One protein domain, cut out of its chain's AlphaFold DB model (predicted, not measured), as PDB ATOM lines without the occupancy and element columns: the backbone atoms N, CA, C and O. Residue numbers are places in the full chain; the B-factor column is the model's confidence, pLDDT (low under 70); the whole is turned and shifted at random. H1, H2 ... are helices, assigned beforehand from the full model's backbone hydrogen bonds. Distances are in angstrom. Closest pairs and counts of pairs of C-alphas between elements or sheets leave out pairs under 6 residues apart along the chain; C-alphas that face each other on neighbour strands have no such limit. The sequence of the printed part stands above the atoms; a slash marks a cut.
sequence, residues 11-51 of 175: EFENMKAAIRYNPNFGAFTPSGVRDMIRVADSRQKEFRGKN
ATOM      1  N   GLU A  11      24.723 -29.160 -38.435       72.12
ATOM      2  CA  GLU A  11      23.538 -30.022 -38.472       72.12
ATOM      3  C   GLU A  11      22.608 -29.789 -37.270       72.12
ATOM      4  O   GLU A  11      21.384 -29.785 -37.421       72.12
ATOM      5  N   PHE A  12      23.181 -29.554 -36.087       80.44
ATOM      6  CA  PHE A  12      22.432 -29.216 -34.880       80.44
ATOM      7  C   PHE A  12      22.050 -27.741 -34.826       80.44
ATOM      8  O   PHE A  12      20.997 -27.423 -34.288       80.44
ATOM      9  N   GLU A  13      22.846 -26.828 -35.382       82.31
ATOM     10  CA  GLU A  13      22.519 -25.397 -35.399       82.31
ATOM     11  C   GLU A  13      21.263 -25.099 -36.217       82.31
ATOM     12  O   GLU A  13      20.402 -24.356 -35.747       82.31
ATOM     13  N   ASN A  14      21.095 -25.743 -37.377       80.75
ATOM     14  CA  ASN A  14      19.873 -25.613 -38.174       80.75
ATOM     15  C   ASN A  14      18.638 -26.103 -37.384       80.75
ATOM     16  O   ASN A  14      17.638 -25.396 -37.287       80.75
ATOM     17  N   MET A  15      18.751 -27.251 -36.706       79.69
ATOM     18  CA  MET A  15      17.704 -27.776 -35.818       79.69
ATOM     19  C   MET A  15      17.425 -26.858 -34.617       79.69
ATOM     20  O   MET A  15      16.269 -26.581 -34.313       79.69
ATOM     21  N   LYS A  16      18.465 -26.351 -33.940       83.19
ATOM     22  CA  LYS A  16      18.334 -25.399 -32.824       83.19
ATOM     23  C   LYS A  16      17.623 -24.127 -33.282       83.19
ATOM     24  O   LYS A  16      16.734 -23.661 -32.576       83.19
ATOM     25  N   ALA A  17      17.978 -23.584 -34.446       81.50
ATOM     26  CA  ALA A  17      17.327 -22.410 -35.022       81.50
ATOM     27  C   ALA A  17      15.855 -22.693 -35.370       81.50
ATOM     28  O   ALA A  17      14.981 -21.918 -34.988       81.50
ATOM     29  N   ALA A  18      15.569 -23.843 -35.987       81.25
ATOM     30  CA  ALA A  18      14.214 -24.285 -36.318       81.25
ATOM     31  C   ALA A  18      13.314 -24.560 -35.095       81.25
ATOM     32  O   ALA A  18      12.105 -24.676 -35.265       81.25
ATOM     33  N   ILE A  19      13.869 -24.652 -33.880       81.19
ATOM     34  CA  ILE A  19      13.102 -24.759 -32.625       81.19
ATOM     35  C   ILE A  19      13.076 -23.415 -31.870       81.19
ATOM     36  O   ILE A  19      12.074 -23.090 -31.244       81.19
ATOM     37  N   ARG A  20      14.150 -22.611 -31.934       81.56
ATOM     38  CA  ARG A  20      14.245 -21.293 -31.269       81.56
ATOM     39  C   ARG A  20      13.450 -20.183 -31.958       81.56
ATOM     40  O   ARG A  20      12.995 -19.279 -31.270       81.56
ATOM     41  N   TYR A  21      13.328 -20.228 -33.285       80.75
ATOM     42  CA  TYR A  21      12.741 -19.149 -34.096       80.75
ATOM     43  C   TYR A  21      11.461 -19.564 -34.836       80.75
ATOM     44  O   TYR A  21      10.969 -18.820 -35.678       80.75
ATOM     45  N   ASN A  22      10.919 -20.753 -34.558       78.88
ATOM     46  CA  ASN A  22       9.661 -21.187 -35.160       78.88
ATOM     47  C   ASN A  22       8.478 -20.618 -34.358       78.88
ATOM     48  O   ASN A  22       8.381 -20.912 -33.167       78.88
ATOM     49  N   PRO A  23       7.564 -19.848 -34.981       66.12
ATOM     50  CA  PRO A  23       6.425 -19.255 -34.279       66.12
ATOM     51  C   PRO A  23       5.478 -20.302 -33.667       66.12
ATOM     52  O   PRO A  23       4.812 -20.021 -32.674       66.12
ATOM     53  N   ASN A  24       5.458 -21.534 -34.188       71.19
ATOM     54  CA  ASN A  24       4.651 -22.636 -33.665       71.19
ATOM     55  C   ASN A  24       5.411 -23.458 -32.608       71.19
ATOM     56  O   ASN A  24       5.620 -24.663 -32.769       71.19
ATOM     57  N   PHE A  25       5.783 -22.827 -31.489       58.62
ATOM     58  CA  PHE A  25       6.449 -23.494 -30.354       58.62
ATOM     59  C   PHE A  25       5.697 -24.739 -29.838       58.62
ATOM     60  O   PHE A  25       6.328 -25.703 -29.407       58.62
ATOM     61  N   GLY A  26       4.361 -24.763 -29.942       62.69
ATOM     62  CA  GLY A  26       3.528 -25.908 -29.552       62.69
ATOM     63  C   GLY A  26       3.751 -27.192 -30.368       62.69
ATOM     64  O   GLY A  26       3.358 -28.265 -29.918       62.69
ATOM     65  N   ALA A  27       4.409 -27.119 -31.532       65.00
ATOM     66  CA  ALA A  27       4.727 -28.297 -32.346       65.00
ATOM     67  C   ALA A  27       5.913 -29.119 -31.797       65.00
ATOM     68  O   ALA A  27       6.063 -30.292 -32.142       65.00
ATOM     69  N   PHE A  28       6.758 -28.532 -30.939       71.50
ATOM     70  CA  PHE A  28       7.975 -29.175 -30.440       71.50
ATOM     71  C   PHE A  28       7.837 -29.625 -28.987       71.50
ATOM     72  O   PHE A  28       8.278 -28.963 -28.047       71.50
ATOM     73  N   THR A  29       7.273 -30.818 -28.803       83.50
ATOM     74  CA  THR A  29       7.260 -31.480 -27.495       83.50
ATOM     75  C   THR A  29       8.691 -31.806 -27.025       83.50
ATOM     76  O   THR A  29       9.558 -32.133 -27.843       83.50
ATOM     77  N   PRO A  30       8.972 -31.800 -25.705       80.06
ATOM     78  CA  PRO A  30      10.296 -32.154 -25.184       80.06
ATOM     79  C   PRO A  30      10.772 -33.564 -25.572       80.06
ATOM     80  O   PRO A  30      11.977 -33.800 -25.632       80.06
ATOM     81  N   SER A  31       9.854 -34.498 -25.841       83.06
ATOM     82  CA  SER A  31      10.155 -35.818 -26.410       83.06
ATOM     83  C   SER A  31      10.559 -35.720 -27.882       83.06
ATOM     84  O   SER A  31      11.648 -36.173 -28.229       83.06
ATOM     85  N   GLY A  32       9.767 -35.041 -28.721       85.06
ATOM     86  CA  GLY A  32      10.087 -34.837 -30.138       85.06
ATOM     87  C   GLY A  32      11.444 -34.158 -30.351       85.06
ATOM     88  O   GLY A  32      12.210 -34.566 -31.222       85.06
ATOM     89  N   VAL A  33      11.812 -33.194 -29.497       84.38
ATOM     90  CA  VAL A  33      13.148 -32.572 -29.530       84.38
ATOM     91  C   VAL A  33      14.265 -33.573 -29.200       84.38
ATOM     92  O   VAL A  33      15.295 -33.566 -29.871       84.38
ATOM     93  N   ARG A  34      14.075 -34.475 -28.225       86.69
ATOM     94  CA  ARG A  34      15.059 -35.535 -27.914       86.69
ATOM     95  C   ARG A  34      15.229 -36.513 -29.075       86.69
ATOM     96  O   ARG A  34      16.356 -36.914 -29.365       86.69
ATOM     97  N   ASP A  35      14.143 -36.879 -29.746       87.50
ATOM     98  CA  ASP A  35      14.198 -37.812 -30.872       87.50
ATOM     99  C   ASP A  35      14.813 -37.167 -32.120       87.50
ATOM    100  O   ASP A  35      15.654 -37.789 -32.770       87.50
ATOM    101  N   MET A  36      14.533 -35.886 -32.387       84.44
ATOM    102  CA  MET A  36      15.270 -35.121 -33.399       84.44
ATOM    103  C   MET A  36      16.778 -35.089 -33.102       84.44
ATOM    104  O   MET A  36      17.570 -35.401 -33.993       84.44
ATOM    105  N   ILE A  37      17.188 -34.800 -31.858       87.75
ATOM    106  CA  ILE A  37      18.610 -34.805 -31.462       87.75
ATOM    107  C   ILE A  37      19.252 -36.173 -31.749       87.75
ATOM    108  O   ILE A  37      20.301 -36.227 -32.387       87.75
ATOM    109  N   ARG A  38      18.593 -37.281 -31.378       87.06
ATOM    110  CA  ARG A  38      19.069 -38.655 -31.650       87.06
ATOM    111  C   ARG A  38      19.210 -38.963 -33.144       87.06
ATOM    112  O   ARG A  38      20.164 -39.635 -33.545       87.06
ATOM    113  N   VAL A  39      18.280 -38.486 -33.974       87.00
ATOM    114  CA  VAL A  39      18.331 -38.650 -35.437       87.00
ATOM    115  C   VAL A  39      19.497 -37.855 -36.032       87.00
ATOM    116  O   VAL A  39      20.239 -38.388 -36.862       87.00
ATOM    117  N   ALA A  40      19.721 -36.620 -35.576       84.69
ATOM    118  CA  ALA A  40      20.869 -35.818 -35.999       84.69
ATOM    119  C   ALA A  40      22.210 -36.406 -35.524       84.69
ATOM    120  O   ALA A  40      23.133 -36.483 -36.332       84.69
ATOM    121  N   ASP A  41      22.307 -36.917 -34.292       84.06
ATOM    122  CA  ASP A  41      23.501 -37.623 -33.796       84.06
ATOM    123  C   ASP A  41      23.799 -38.882 -34.618       84.06
ATOM    124  O   ASP A  41      24.945 -39.132 -34.998       84.06
ATOM    125  N   SER A  42      22.766 -39.663 -34.952       83.25
ATOM    126  CA  SER A  42      22.901 -40.864 -35.787       83.25
ATOM    127  C   SER A  42      23.421 -40.513 -37.181       83.25
ATOM    128  O   SER A  42      24.365 -41.136 -37.673       83.25
ATOM    129  N   ARG A  43      22.876 -39.450 -37.782       81.19
ATOM    130  CA  ARG A  43      23.319 -38.916 -39.074       81.19
ATOM    131  C   ARG A  43      24.755 -38.384 -39.000       81.19
ATOM    132  O   ARG A  43      25.569 -38.698 -39.865       81.19
ATOM    133  N   GLN A  44      25.110 -37.653 -37.945       75.56
ATOM    134  CA  GLN A  44      26.474 -37.171 -37.710       75.56
ATOM    135  C   GLN A  44      27.461 -38.336 -37.529       75.56
ATOM    136  O   GLN A  44      28.572 -38.287 -38.057       75.56
ATOM    137  N   LYS A  45      27.066 -39.404 -36.824       76.31
ATOM    138  CA  LYS A  45      27.873 -40.619 -36.639       76.31
ATOM    139  C   LYS A  45      28.077 -41.369 -37.955       76.31
ATOM    140  O   LYS A  45      29.187 -41.831 -38.208       76.31
ATOM    141  N   GLU A  46      27.065 -41.426 -38.818       70.69
ATOM    142  CA  GLU A  46      27.175 -41.990 -40.169       70.69
ATOM    143  C   GLU A  46      28.135 -41.172 -41.055       70.69
ATOM    144  O   GLU A  46      29.044 -41.737 -41.669       70.69
ATOM    145  N   PHE A  47      27.999 -39.840 -41.078       64.12
ATOM    146  CA  PHE A  47      28.909 -38.965 -41.827       64.12
ATOM    147  C   PHE A  47      30.339 -38.978 -41.270       64.12
ATOM    148  O   PHE A  47      31.290 -38.943 -42.047       64.12
ATOM    149  N   ARG A  48      30.527 -39.078 -39.947       66.06
ATOM    150  CA  ARG A  48      31.856 -39.228 -39.330       66.06
ATOM    151  C   ARG A  48      32.473 -40.600 -39.606       66.06
ATOM    152  O   ARG A  48      33.646 -40.654 -39.961       66.06
ATOM    153  N   GLY A  49      31.698 -41.681 -39.508       59.88
ATOM    154  CA  GLY A  49      32.169 -43.049 -39.755       59.88
ATOM    155  C   GLY A  49      32.625 -43.290 -41.197       59.88
ATOM    156  O   GLY A  49      33.574 -44.033 -41.425       59.88
ATOM    157  N   LYS A  50      32.013 -42.604 -42.172       56.28
ATOM    158  CA  LYS A  50      32.414 -42.673 -43.589       56.28
ATOM    159  C   LYS A  50      33.657 -41.839 -43.928       56.28
ATOM    160  O   LYS A  50      34.266 -42.072 -44.966       56.28
ATOM    161  N   ASN A  51      34.086 -40.914 -43.065       48.50
ATOM    162  CA  ASN A  51      35.231 -40.033 -43.344       48.50
ATOM    163  C   ASN A  51      36.609 -40.697 -43.135       48.50
ATOM    164  O   ASN A  51      37.625 -40.038 -43.343       48.50
TER     165      ASN A  51
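AT A GLANCE: This is residues 11 to 51 of the 175 residues of the protein "CCHC-type domain-containing protein" of Phytophthora fragariae (UniProt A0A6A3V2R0). The model is a loose helical hairpin with unequal arms: a short helix, H1, and a much longer one, H2, run opposite ways side by side, joined at one end by a loop. The two helices come closest where H1 begins, and the far end of H2, residues 45 to 50, sticks out beyond H1 and makes part of the length. The printed part has 41 residues with two named helices, H1 then H2, and no named strand; its class is all helix. It is loose, with a radius of gyration of the C-alphas of 11.8 A, and its C-alphas span 37 by 18 by 8 A, a rod in outline.

IN THESE COORDINATES: H1 holds residues 11 to 20, from C-alpha 11 at (23.538, -30.022, -38.472) to C-alpha 20 at (14.245, -21.293, -31.269), 14.6 A. Residues 21 to 29 form the link. H2 holds residues 30 to 50 and is 30.6 A long, ending with C-alpha 50 at (32.414, -42.673, -43.589).

HOW THE PARTS SIT: H1 and H2 form a helical hairpin and touch, with 4 pairs of C-alphas within 8 A. The closest C-alphas are those of Glu 11 and Ala 40, 6.8 A apart. H2 touches H1 with residues 37 to 44 alone. Their lines stand at a shallow tilt of 16 degrees, opposite ways, and their centres are 12.4 A apart. In H2 every O i to N i+4 pair is within hydrogen-bond range; in H1, 5 of 6 are.

THE WHOLE: The two C-alphas farthest apart are those of Gly 26 and Asn 51, at 37.3 A. The printed part has no cut, and the link from H1 to H2, 9 residues, is short. Residues 20 to 26 and residues 45 to 51, of which 45 to 50 belong to H2, stand free. The mean pLDDT of the printed part is 76.7; residue 23, residues 25 to 27 and residues 47 to 51 are under 70.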